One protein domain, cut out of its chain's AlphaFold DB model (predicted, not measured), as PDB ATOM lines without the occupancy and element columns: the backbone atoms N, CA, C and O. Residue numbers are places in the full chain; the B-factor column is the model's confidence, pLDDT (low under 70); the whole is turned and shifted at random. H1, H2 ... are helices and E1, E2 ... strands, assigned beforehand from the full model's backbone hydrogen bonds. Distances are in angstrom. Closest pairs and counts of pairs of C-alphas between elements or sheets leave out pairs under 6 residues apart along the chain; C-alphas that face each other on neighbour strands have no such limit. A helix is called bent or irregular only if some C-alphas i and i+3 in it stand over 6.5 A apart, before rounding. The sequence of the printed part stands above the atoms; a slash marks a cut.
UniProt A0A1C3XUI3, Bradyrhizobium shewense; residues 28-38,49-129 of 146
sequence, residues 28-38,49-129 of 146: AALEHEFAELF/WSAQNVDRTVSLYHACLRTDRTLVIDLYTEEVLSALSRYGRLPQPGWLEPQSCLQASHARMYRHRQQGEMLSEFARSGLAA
ATOM      1  N   ALA A  28     -15.343  -4.042-113.668       95.50
ATOM      2  CA  ALA A  28     -16.056  -3.909-114.944       95.50
ATOM      3  C   ALA A  28     -16.926  -2.636-115.026       95.50
ATOM      4  O   ALA A  28     -16.978  -1.968-116.061       95.50
ATOM      5  N   ALA A  29     -17.599  -2.268-113.928       96.38
ATOM      6  CA  ALA A  29     -18.371  -1.030-113.878       96.38
ATOM      7  C   ALA A  29     -17.456   0.205-113.905       96.38
ATOM      8  O   ALA A  29     -17.810   1.213-114.514       96.38
ATOM      9  N   LEU A  30     -16.287   0.133-113.263       95.56
ATOM     10  CA  LEU A  30     -15.297   1.209-113.276       95.56
ATOM     11  C   LEU A  30     -14.634   1.365-114.647       95.56
ATOM     12  O   LEU A  30     -14.496   2.489-115.116       95.56
ATOM     13  N   GLU A  31     -14.285   0.268-115.324       96.62
ATOM     14  CA  GLU A  31     -13.775   0.288-116.700       96.62
ATOM     15  C   GLU A  31     -14.743   1.024-117.632       96.62
ATOM     16  O   GLU A  31     -14.329   1.910-118.384       96.62
ATOM     17  N   HIS A  32     -16.040   0.694-117.562       97.50
ATOM     18  CA  HIS A  32     -17.055   1.361-118.374       97.50
ATOM     19  C   HIS A  32     -17.068   2.875-118.128       97.50
ATOM     20  O   HIS A  32     -17.077   3.659-119.076       97.50
ATOM     21  N   GLU A  33     -17.001   3.299-116.868       96.38
ATOM     22  CA  GLU A  33     -16.964   4.721-116.531       96.38
ATOM     23  C   GLU A  33     -15.686   5.430-116.953       96.38
ATOM     24  O   GLU A  33     -15.755   6.582-117.387       96.38
ATOM     25  N   PHE A  34     -14.532   4.768-116.853       96.94
ATOM     26  CA  PHE A  34     -13.283   5.311-117.371       96.94
ATOM     27  C   PHE A  34     -13.371   5.499-118.880       96.94
ATOM     28  O   PHE A  34     -13.070   6.588-119.359       96.94
ATOM     29  N   ALA A  35     -13.863   4.506-119.624       96.62
ATOM     30  CA  ALA A  35     -14.048   4.625-121.068       96.62
ATOM     31  C   ALA A  35     -14.988   5.795-121.418       96.62
ATOM     32  O   ALA A  35     -14.691   6.621-122.280       96.62
ATOM     33  N   GLU A  36     -16.096   5.925-120.695       97.56
ATOM     34  CA  GLU A  36     -17.030   7.036-120.848       97.56
ATOM     35  C   GLU A  36     -16.394   8.404-120.538       97.56
ATOM     36  O   GLU A  36     -16.542   9.367-121.297       97.56
ATOM     37  N   LEU A  37     -15.624   8.505-119.452       96.62
ATOM     38  CA  LEU A  37     -14.870   9.708-119.105       96.62
ATOM     39  C   LEU A  37     -13.843  10.058-120.190       96.62
ATOM     40  O   LEU A  37     -13.734  11.218-120.592       96.62
ATOM     41  N   PHE A  38     -13.109   9.061-120.675       95.12
ATOM     42  CA  PHE A  38     -12.068   9.201-121.684       95.12
ATOM     43  C   PHE A  38     -12.632   9.662-123.031       95.12
ATOM     44  O   PHE A  38     -12.010  10.497-123.685       95.12
ATOM     45  N   TRP A  49      -4.126   5.643-108.578       93.19
ATOM     46  CA  TRP A  49      -4.493   4.333-108.045       93.19
ATOM     47  C   TRP A  49      -3.265   3.647-107.427       93.19
ATOM     48  O   TRP A  49      -2.141   4.103-107.615       93.19
ATOM     49  N   SER A  50      -3.479   2.570-106.664       92.06
ATOM     50  CA  SER A  50      -2.379   1.724-106.184       92.06
ATOM     51  C   SER A  50      -2.010   0.705-107.256       92.06
ATOM     52  O   SER A  50      -2.880  -0.059-107.675       92.06
ATOM     53  N   ALA A  51      -0.732   0.641-107.639       89.12
ATOM     54  CA  ALA A  51      -0.222  -0.353-108.586       89.12
ATOM     55  C   ALA A  51      -0.481  -1.804-108.144       89.12
ATOM     56  O   ALA A  51      -0.650  -2.686-108.978       89.12
ATOM     57  N   GLN A  52      -0.567  -2.049-106.832       90.38
ATOM     58  CA  GLN A  52      -0.869  -3.371-106.273       90.38
ATOM     59  C   GLN A  52      -2.311  -3.816-106.550       90.38
ATOM     60  O   GLN A  52      -2.602  -5.008-106.512       90.38
ATOM     61  N   ASN A  53      -3.222  -2.880-106.847       92.62
ATOM     62  CA  ASN A  53      -4.523  -3.222-107.407       92.62
ATOM     63  C   ASN A  53      -4.352  -3.458-108.914       92.62
ATOM     64  O   ASN A  53      -4.572  -2.572-109.746       92.62
ATOM     65  N   VAL A  54      -3.909  -4.668-109.244       91.88
ATOM     66  CA  VAL A  54      -3.643  -5.087-110.622       91.88
ATOM     67  C   VAL A  54      -4.915  -5.038-111.463       91.88
ATOM     68  O   VAL A  54      -4.864  -4.553-112.593       91.88
ATOM     69  N   ASP A  55      -6.058  -5.427-110.894       92.75
ATOM     70  CA  ASP A  55      -7.349  -5.362-111.582       92.75
ATOM     71  C   ASP A  55      -7.669  -3.932-112.028       92.75
ATOM     72  O   ASP A  55      -8.093  -3.718-113.159       92.75
ATOM     73  N   ARG A  56      -7.366  -2.918-111.202       93.94
ATOM     74  CA  ARG A  56      -7.541  -1.512-111.594       93.94
ATOM     75  C   ARG A  56      -6.650  -1.117-112.765       93.94
ATOM     76  O   ARG A  56      -7.083  -0.361-113.634       93.94
ATOM     77  N   THR A  57      -5.412  -1.601-112.785       92.56
ATOM     78  CA  THR A  57      -4.483  -1.342-113.891       92.56
ATOM     79  C   THR A  57      -5.005  -1.963-115.187       92.56
ATOM     80  O   THR A  57      -4.988  -1.314-116.232       92.56
ATOM     81  N   VAL A  58      -5.560  -3.177-115.109       92.38
ATOM     82  CA  VAL A  58      -6.218  -3.865-116.230       92.38
ATOM     83  C   VAL A  58      -7.463  -3.103-116.703       92.38
ATOM     84  O   VAL A  58      -7.589  -2.838-117.898       92.38
ATOM     85  N   SER A  59      -8.328  -2.652-115.789       94.75
ATOM     86  CA  SER A  59      -9.494  -1.809-116.107       94.75
ATOM     87  C   SER A  59      -9.091  -0.527-116.847       94.75
ATOM     88  O   SER A  59      -9.706  -0.150-117.843       94.75
ATOM     89  N   LEU A  60      -8.040   0.160-116.390       93.94
ATOM     90  CA  LEU A  60      -7.540   1.373-117.046       93.94
ATOM     91  C   LEU A  60      -6.967   1.076-118.432       93.94
ATOM     92  O   LEU A  60      -7.245   1.819-119.374       93.94
ATOM     93  N   TYR A  61      -6.225  -0.023-118.572       91.88
ATOM     94  CA  TYR A  61      -5.685  -0.469-119.852       91.88
ATOM     95  C   TYR A  61      -6.798  -0.747-120.870       91.88
ATOM     96  O   TYR A  61      -6.779  -0.192-121.969       91.88
ATOM     97  N   HIS A  62      -7.822  -1.519-120.496       92.06
ATOM     98  CA  HIS A  62      -8.956  -1.790-121.381       92.06
ATOM     99  C   HIS A  62      -9.759  -0.534-121.718       92.06
ATOM    100  O   HIS A  62     -10.136  -0.344-122.876       92.06
ATOM    101  N   ALA A  63      -9.987   0.362-120.755       94.06
ATOM    102  CA  ALA A  63     -10.647   1.636-121.026       94.06
ATOM    103  C   ALA A  63      -9.859   2.485-122.040       94.06
ATOM    104  O   ALA A  63     -10.453   3.077-122.944       94.06
ATOM    105  N   CYS A  64      -8.528   2.507-121.928       91.38
ATOM    106  CA  CYS A  64      -7.627   3.153-122.879       91.38
ATOM    107  C   CYS A  64      -7.729   2.524-124.280       91.38
ATOM    108  O   CYS A  64      -8.023   3.240-125.236       91.38
ATOM    109  N   LEU A  65      -7.631   1.193-124.395       88.62
ATOM    110  CA  LEU A  65      -7.788   0.479-125.672       88.62
ATOM    111  C   LEU A  65      -9.138   0.768-126.347       88.62
ATOM    112  O   LEU A  65      -9.202   1.070-127.534       88.62
ATOM    113  N   ARG A  66     -10.236   0.731-125.582       91.56
ATOM    114  CA  ARG A  66     -11.605   0.970-126.080       91.56
ATOM    115  C   ARG A  66     -11.876   2.413-126.503       91.56
ATOM    116  O   ARG A  66     -12.959   2.700-127.020       91.56
ATOM    117  N   THR A  67     -10.964   3.330-126.199       92.50
ATOM    118  CA  THR A  67     -11.112   4.760-126.484       92.50
ATOM    119  C   THR A  67      -9.968   5.320-127.313       92.50
ATOM    120  O   THR A  67      -9.875   6.539-127.434       92.50
ATOM    121  N   ASP A  68      -9.146   4.436-127.892       88.94
ATOM    122  CA  ASP A  68      -7.962   4.782-128.682       88.94
ATOM    123  C   ASP A  68      -7.039   5.763-127.943       88.94
ATOM    124  O   ASP A  68      -6.652   6.828-128.424       88.94
ATOM    125  N   ARG A  69      -6.755   5.431-126.681       86.31
ATOM    126  CA  ARG A  69      -5.873   6.206-125.815       86.31
ATOM    127  C   ARG A  69      -4.701   5.374-125.366       86.31
ATOM    128  O   ARG A  69      -4.837   4.208-125.019       86.31
ATOM    129  N   THR A  70      -3.572   6.044-125.232       85.19
ATOM    130  CA  THR A  70      -2.390   5.486-124.594       85.19
ATOM    131  C   THR A  70      -2.533   5.540-123.076       85.19
ATOM    132  O   THR A  70      -2.773   6.610-122.505       85.19
ATOM    133  N   LEU A  71      -2.354   4.398-122.413       86.75
ATOM    134  CA  LEU A  71      -2.173   4.363-120.964       86.75
ATOM    135  C   LEU A  71      -0.719   4.700-120.645       86.75
ATOM    136  O   LEU A  71       0.184   4.054-121.167       86.75
ATOM    137  N   VAL A  72      -0.501   5.683-119.772       84.44
ATOM    138  CA  VAL A  72       0.835   6.016-119.282       84.44
ATOM    139  C   VAL A  72       0.986   5.602-117.822       84.44
ATOM    140  O   VAL A  72       0.189   6.035-116.991       84.44
ATOM    141  N   ILE A  73       2.000   4.790-117.509       82.00
ATOM    142  CA  ILE A  73       2.260   4.275-116.151       82.00
ATOM    143  C   ILE A  73       3.629   4.706-115.622       82.00
ATOM    144  O   ILE A  73       4.526   5.028-116.402       82.00
ATOM    145  N   ASP A  74       3.790   4.726-114.301       79.62
ATOM    146  CA  ASP A  74       5.082   4.975-113.659       79.62
ATOM    147  C   ASP A  74       5.933   3.695-113.524       79.62
ATOM    148  O   ASP A  74       5.462   2.581-113.758       79.62
ATOM    149  N   LEU A  75       7.203   3.869-113.134       76.62
ATOM    150  CA  LEU A  75       8.146   2.767-112.887       76.62
ATOM    151  C   LEU A  75       7.641   1.766-111.851       76.62
ATOM    152  O   LEU A  75       7.869   0.576-111.990       76.62
ATOM    153  N   TYR A  76       6.987   2.247-110.795       83.75
ATOM    154  CA  TYR A  76       6.537   1.353-109.735       83.75
ATOM    155  C   TYR A  76       5.432   0.422-110.244       83.75
ATOM    156  O   TYR A  76       5.432  -0.774-109.971       83.75
ATOM    157  N   THR A  77       4.514   0.964-111.040       85.75
ATOM    158  CA  THR A  77       3.467   0.191-111.701       85.75
ATOM    159  C   THR A  77       4.060  -0.803-112.689       85.75
ATOM    160  O   THR A  77       3.636  -1.955-112.713       85.75
ATOM    161  N   GLU A  78       5.063  -0.393-113.466       82.31
ATOM    162  CA  GLU A  78       5.788  -1.302-114.357       82.31
ATOM    163  C   GLU A  78       6.481  -2.436-113.582       82.31
ATOM    164  O   GLU A  78       6.311  -3.599-113.940       82.31
ATOM    165  N   GLU A  79       7.174  -2.138-112.481       83.19
ATOM    166  CA  GLU A  79       7.834  -3.140-111.634       83.19
ATOM    167  C   GLU A  79       6.831  -4.159-111.076       83.19
ATOM    168  O   GLU A  79       7.067  -5.367-111.141       83.19
ATOM    169  N   VAL A  80       5.675  -3.695-110.589       88.25
ATOM    170  CA  VAL A  80       4.604  -4.579-110.108       88.25
ATOM    171  C   VAL A  80       4.078  -5.477-111.233       88.25
ATOM    172  O   VAL A  80       3.936  -6.685-111.037       88.25
ATOM    173  N   LEU A  81       3.809  -4.925-112.420       86.50
ATOM    174  CA  LEU A  81       3.326  -5.699-113.570       86.50
ATOM    175  C   LEU A  81       4.370  -6.699-114.079       86.50
ATOM    176  O   LEU A  81       4.009  -7.814-114.456       86.50
ATOM    177  N   SER A  82       5.649  -6.323-114.064       84.12
ATOM    178  CA  SER A  82       6.770  -7.179-114.453       84.12
ATOM    179  C   SER A  82       6.931  -8.346-113.480       84.12
ATOM    180  O   SER A  82       6.939  -9.507-113.897       84.12
ATOM    181  N   ALA A  83       6.925  -8.072-112.170       88.38
ATOM    182  CA  ALA A  83       7.011  -9.098-111.130       88.38
ATOM    183  C   ALA A  83       5.860 -10.118-111.204       88.38
ATOM    184  O   ALA A  83       6.035 -11.294-110.866       88.38
ATOM    185  N   LEU A  84       4.683  -9.678-111.664       89.81
ATOM    186  CA  LEU A  84       3.487 -10.510-111.770       89.81
ATOM    187  C   LEU A  84       3.263 -11.123-113.161       89.81
ATOM    188  O   LEU A  84       2.413 -12.003-113.301       89.81
ATOM    189  N   SER A  85       4.039 -10.722-114.171       85.50
ATOM    190  CA  SER A  85       3.874 -11.115-115.581       85.50
ATOM    191  C   SER A  85       3.839 -12.633-115.806       85.50
ATOM    192  O   SER A  85       3.087 -13.129-116.640       85.50
ATOM    193  N   ARG A  86       4.601 -13.401-115.019       86.69
ATOM    194  CA  ARG A  86       4.642 -14.872-115.111       86.69
ATOM    195  C   ARG A  86       3.382 -15.572-114.597       86.69
ATOM    196  O   ARG A  86       3.201 -16.756-114.862       86.69
ATOM    197  N   TYR A  87       2.541 -14.875-113.836       86.69
ATOM    198  CA  TYR A  87       1.362 -15.449-113.183       86.69
ATOM    199  C   TYR A  87       0.053 -15.141-113.914       86.69
ATOM    200  O   TYR A  87      -0.994 -15.660-113.532       86.69
ATOM    201  N   GLY A  88       0.085 -14.316-114.961       81.19
ATOM    202  CA  GLY A  88      -1.123 -13.952-115.685       81.19
ATOM    203  C   GLY A  88      -0.862 -13.098-116.915       81.19
ATOM    204  O   GLY A  88       0.225 -12.573-117.135       81.19
ATOM    205  N   ARG A  89      -1.904 -12.935-117.730       82.06
ATOM    206  CA  ARG A  89      -1.884 -12.060-118.905       82.06
ATOM    207  C   ARG A  89      -2.127 -10.615-118.480       82.06
ATOM    208  O   ARG A  89      -3.244 -10.118-118.576       82.06
ATOM    209  N   LEU A  90      -1.084  -9.976-117.967       84.25
ATOM    210  CA  LEU A  90      -1.117  -8.582-117.528       84.25
ATOM    211  C   LEU A  90      -0.605  -7.648-118.628       84.25
ATOM    212  O   LEU A  90       0.228  -8.089-119.416       84.25
ATOM    213  N   PRO A  91      -1.036  -6.374-118.673       78.12
ATOM    214  CA  PRO A  91      -0.472  -5.392-119.593       78.12
ATOM    215  C   PRO A  91       1.053  -5.353-119.453       78.12
ATOM    216  O   PRO A  91       1.565  -5.115-118.361       78.12
ATOM    217  N   GLN A  92       1.765  -5.622-120.546       69.81
ATOM    218  CA  GLN A  92       3.225  -5.590-120.594       69.81
ATOM    219  C   GLN A  92       3.701  -4.515-121.575       69.81
ATOM    220  O   GLN A  92       2.999  -4.227-122.553       69.81
ATOM    221  N   PRO A  93       4.908  -3.961-121.372       58.72
ATOM    222  CA  PRO A  93       5.579  -3.174-122.400       58.72
ATOM    223  C   PRO A  93       5.610  -3.943-123.735       58.72
ATOM    224  O   PRO A  93       6.019  -5.101-123.787       58.72
ATOM    225  N   GLY A  94       5.134  -3.317-124.816       55.38
ATOM    226  CA  GLY A  94       5.059  -3.927-126.152       55.38
ATOM    227  C   GLY A  94       3.739  -4.635-126.492       55.38
ATOM    228  O   GLY A  94       3.521  -4.969-127.655       55.38
ATOM    229  N   TRP A  95       2.820  -4.822-125.537       60.94
ATOM    230  CA  TRP A  95       1.409  -5.053-125.881       60.94
ATOM    231  C   TRP A  95       0.844  -3.723-126.389       60.94
ATOM    232  O   TRP A  95       1.254  -2.695-125.861       60.94
ATOM    233  N   LEU A  96      -0.025  -3.725-127.414       52.50
ATOM    234  CA  LEU A  96      -0.636  -2.517-128.016       52.50
ATOM    235  C   LEU A  96      -0.808  -1.397-126.966       52.50
ATOM    236  O   LEU A  96      -1.486  -1.591-125.955       52.50
ATOM    237  N   GLU A  97      -0.067  -0.308-127.183       60.25
ATOM    238  CA  GLU A  97       0.751   0.398-126.181       60.25
ATOM    239  C   GLU A  97       0.077   0.830-124.860       60.25
ATOM    240  O   GLU A  97      -0.733   1.764-124.840       60.25
ATOM    241  N   PRO A  98       0.567   0.334-123.709       54.56
ATOM    242  CA  PRO A  98       0.837   1.172-122.557       54.56
ATOM    243  C   PRO A  98       2.268   1.733-122.652       54.56
ATOM    244  O   PRO A  98       3.245   0.990-122.752       54.56
ATOM    245  N   GLN A  99       2.398   3.058-122.614       59.84
ATOM    246  CA  GLN A  99       3.690   3.741-122.577       59.84
ATOM    247  C   GLN A  99       4.126   3.908-121.127       59.84
ATOM    248  O   GLN A  99       3.433   4.509-120.313       59.84
ATOM    249  N   SER A 100       5.301   3.422-120.773       57.53
ATOM    250  CA  SER A 100       5.854   3.710-119.460       57.53
ATOM    251  C   SER A 100       6.499   5.111-119.473       57.53
ATOM    252  O   SER A 100       7.176   5.491-120.435       57.53
ATOM    253  N   CYS A 101       6.247   5.933-118.444       55.84
ATOM    254  CA  CYS A 101       6.889   7.240-118.285       55.84
ATOM    255  C   CYS A 101       7.592   7.382-116.933       55.84
ATOM    256  O   CYS A 101       7.110   6.959-115.883       55.84
ATOM    257  N   LEU A 102       8.762   8.017-116.966       54.62
ATOM    258  CA  LEU A 102       9.586   8.236-115.788       54.62
ATOM    259  C   LEU A 102       9.819   9.725-115.561       54.62
ATOM    260  O   LEU A 102      10.330  10.439-116.427       54.62
ATOM    261  N   GLN A 103       9.483  10.191-114.360       55.88
ATOM    262  CA  GLN A 103       9.883  11.514-113.893       55.88
ATOM    263  C   GLN A 103      11.370  11.527-113.506       55.88
ATOM    264  O   GLN A 103      11.878  10.597-112.877       55.88
ATOM    265  N   ALA A 104      12.070  12.617-113.833       56.34
ATOM    266  CA  ALA A 104      13.513  12.748-113.608       56.34
ATOM    267  C   ALA A 104      13.929  12.619-112.125       56.34
ATOM    268  O   ALA A 104      15.019  12.124-111.831       56.34
ATOM    269  N   SER A 105      13.062  13.030-111.195       57.91
ATOM    270  CA  SER A 105      13.251  12.870-109.747       57.91
ATOM    271  C   SER A 105      13.268  11.396-109.335       57.91
ATOM    272  O   SER A 105      14.208  10.954-108.674       57.91
ATOM    273  N   HIS A 106      12.290  10.614-109.796       57.84
ATOM    274  CA  HIS A 106      12.241   9.170-109.568       57.84
ATOM    275  C   HIS A 106      13.430   8.467-110.234       57.84
ATOM    276  O   HIS A 106      14.077   7.637-109.599       57.84
ATOM    277  N   ALA A 107      13.832   8.882-111.441       62.00
ATOM    278  CA  ALA A 107      15.013   8.329-112.109       62.00
ATOM    279  C   ALA A 107      16.311   8.499-111.304       62.00
ATOM    280  O   ALA A 107      17.234   7.690-111.409       62.00
ATOM    281  N   ARG A 108      16.431   9.586-110.532       63.22
ATOM    282  CA  ARG A 108      17.577   9.812-109.643       63.22
ATOM    283  C   ARG A 108      17.508   8.888-108.424       63.22
ATOM    284  O   ARG A 108      18.520   8.292-108.078       63.22
ATOM    285  N   MET A 109      16.326   8.705-107.835       63.38
ATOM    286  CA  MET A 109      16.116   7.785-106.709       63.38
ATOM    287  C   MET A 109      16.493   6.335-107.058       63.38
ATOM    288  O   MET A 109      17.245   5.710-106.312       63.38
ATOM    289  N   TYR A 110      16.035   5.817-108.200       63.94
ATOM    290  CA  TYR A 110      16.324   4.437-108.620       63.94
ATOM    291  C   TYR A 110      17.810   4.204-108.928       63.94
ATOM    292  O   TYR A 110      18.355   3.157-108.582       63.94
ATOM    293  N   ARG A 111      18.514   5.214-109.464       65.50
ATOM    294  CA  ARG A 111      19.979   5.168-109.623       65.50
ATOM    295  C   ARG A 111      20.717   5.039-108.291       65.50
ATOM    296  O   ARG A 111      21.712   4.328-108.222       65.50
ATOM    297  N   HIS A 112      20.228   5.686-107.232       62.12
ATOM    298  CA  HIS A 112      20.845   5.604-105.905       62.12
ATOM    299  C   HIS A 112      20.570   4.283-105.171       62.12
ATOM    300  O   HIS A 112      21.346   3.919-104.295       62.12
ATOM    301  N   ARG A 113      19.513   3.542-105.532       61.22
ATOM    302  CA  ARG A 113      19.170   2.240-104.925       61.22
ATOM    303  C   ARG A 113      19.815   1.026-105.607       61.22
ATOM    304  O   ARG A 113      19.414  -0.095-105.332       61.22
ATOM    305  N   GLN A 114      20.791   1.239-106.494       56.69
ATOM    306  CA  GLN A 114      21.448   0.192-107.297       56.69
ATOM    307  C   GLN A 114      20.500  -0.644-108.190       56.69
ATOM    308  O   GLN A 114      20.918  -1.637-108.768       56.69
ATOM    309  N   GLN A 115      19.258  -0.200-108.416       59.78
ATOM    310  CA  GLN A 115      18.320  -0.802-109.379       59.78
ATOM    311  C   GLN A 115      18.523  -0.225-110.798       59.78
ATOM    312  O   GLN A 115      17.579   0.115-111.511       59.78
ATOM    313  N   GLY A 116      19.785  -0.046-111.200       58.25
ATOM    314  CA  GLY A 116      20.151   0.610-112.460       58.25
ATOM    315  C   GLY A 116      19.796  -0.204-113.707       58.25
ATOM    316  O   GLY A 116      19.526   0.383-114.755       58.25
ATOM    317  N   GLU A 117      19.753  -1.532-113.601       61.41
ATOM    318  CA  GLU A 117      19.403  -2.422-114.717       61.41
ATOM    319  C   GLU A 117      17.947  -2.246-115.152       61.41
ATOM    320  O   GLU A 117      17.697  -1.998-116.329       61.41
ATOM    321  N   MET A 118      17.012  -2.227-114.198       59.91
ATOM    322  CA  MET A 118      15.593  -1.946-114.450       59.91
ATOM    323  C   MET A 118      15.400  -0.563-115.078       59.91
ATOM    324  O   MET A 118      14.670  -0.411-116.051       59.91
ATOM    325  N   LEU A 119      16.131   0.450-114.603       60.84
ATOM    326  CA  LEU A 119      16.108   1.785-115.206       60.84
ATOM    327  C   LEU A 119      16.605   1.781-116.663       60.84
ATOM    328  O   LEU A 119      16.149   2.573-117.486       60.84
ATOM    329  N   SER A 120      17.561   0.904-116.972       61.44
ATOM    330  CA  SER A 120      18.156   0.754-118.302       61.44
ATOM    331  C   SER A 120      17.259  -0.039-119.254       61.44
ATOM    332  O   SER A 120      17.301   0.183-120.462       61.44
ATOM    333  N   GLU A 121      16.464  -0.969-118.730       61.41
ATOM    334  CA  GLU A 121      15.408  -1.676-119.459       61.41
ATOM    335  C   GLU A 121      14.219  -0.746-119.728       61.41
ATOM    336  O   GLU A 121      13.793  -0.595-120.873       61.41
ATOM    337  N   PHE A 122      13.808   0.023-118.720       60.66
ATOM    338  CA  PHE A 122      12.802   1.070-118.846       60.66
ATOM    339  C   PHE A 122      13.189   2.151-119.853       60.66
ATOM    340  O   PHE A 122      12.369   2.610-120.635       60.66
ATOM    341  N   ALA A 123      14.450   2.590-119.864       60.56
ATOM    342  CA  ALA A 123      14.915   3.582-120.834       60.56
ATOM    343  C   ALA A 123      14.854   3.072-122.285       60.56
ATOM    344  O   ALA A 123      14.824   3.884-123.211       60.56
ATOM    345  N   ARG A 124      14.846   1.746-122.486       56.50
ATOM    346  CA  ARG A 124      14.692   1.109-123.799       56.50
ATOM    347  C   ARG A 124      13.225   0.968-124.211       56.50
ATOM    348  O   ARG A 124      12.948   1.056-125.402       56.50
ATOM    349  N   SER A 125      12.312   0.765-123.260       55.03
ATOM    350  CA  SER A 125      10.874   0.558-123.509       55.03
ATOM    351  C   SER A 125      10.011   1.822-123.359       55.03
ATOM    352  O   SER A 125       8.918   1.892-123.917       55.03
ATOM    353  N   GLY A 126      10.488   2.822-122.616       53.72
ATOM    354  CA  GLY A 126       9.716   3.979-122.169       53.72
ATOM    355  C   GLY A 126      10.000   5.273-122.931       53.72
ATOM    356  O   GLY A 126      11.103   5.543-123.413       53.72
ATOM    357  N   LEU A 127       8.992   6.146-122.984       52.25
ATOM    358  CA  LEU A 127       9.159   7.524-123.436       52.25
ATOM    359  C   LEU A 127       9.481   8.410-122.230       52.25
ATOM    360  O   LEU A 127       8.807   8.386-121.200       52.25
ATOM    361  N   ALA A 128      10.500   9.262-122.364       49.88
ATOM    362  CA  ALA A 128      10.691  10.357-121.421       49.88
ATOM    363  C   ALA A 128       9.400  11.195-121.366       49.88
ATOM    364  O   ALA A 128       8.833  11.495-122.415       49.88
ATOM    365  N   ALA A 129       8.972  11.636-120.177       47.78
ATOM    366  CA  ALA A 129       7.757  12.451-120.010       47.78
ATOM    367  C   ALA A 129       7.715  13.696-120.935       47.78
ATOM    368  O   ALA A 129       6.645  14.182-121.293       47.78
TER     369      ALA A 129
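Overview. This is residues 28 to 38 and 49 to 129 of the 146 residues of a protein of Bradyrhizobium shewense (UniProt A0A1C3XUI3). Look for a short pair of parallel strands, E1 and E2, in the middle, with helices H1 and H2 at one end and the helical hairpin of H4 and H5 at the other. H3 reaches out sideways, only its residues 75 to 78 coming within 10 A of E2. The printed part has 92 residues with five named helices and two named strands, in the order H1, H2, E1, H3, E2, H4, H5, and is mostly helix. It is compact, with a radius of gyration of the C-alphas of 13.6 A, spanning 40 by 28 by 22 A.

Arrangement. Start at H1, residues 28 to 38, which touches residues 59 to 64 alone of H2, residues 54 to 65; the closest C-alphas, of Ala 35 and Ala 63, are 4.5 A apart. They run the same way at a steep tilt of 42 degrees. Next, E1, residues 71 to 73, is parallel to E2, residues 98 to 102; N 99 and O 71, 2.8 A, are within hydrogen-bond range. E1, H3, residues 75 to 87, and E2 make a strand-helix-strand unit, parallel neighbour strands with a helix between, its crossover right-handed. H4, residues 104 to 112, and H5, residues 116 to 125, touch as a hairpin, closest at C-alphas 110 and 116, 6.6 A. Every O i to N i+4 pair is within range in H1, H2 and H4, against 7 of 9 in H3 and 5 of 6 in H5.

Along the chain. Find C-alpha 28 at (-16.056, -3.909, -114.944), where H1 begins its 15.3 A. H2 runs 16.6 A, and H3, irregular with C-alphas 83 and 86 7.4 A apart, 19.4 A. H5 ends at C-alpha 125, (10.874, 0.558, -123.509).

Size, cuts and confidence. Residues 39 to 48 are cut out, leaving C-alphas 38 and 49 16.3 A apart. No link printed whole is long. Residues 92 to 129 have pLDDT under 70.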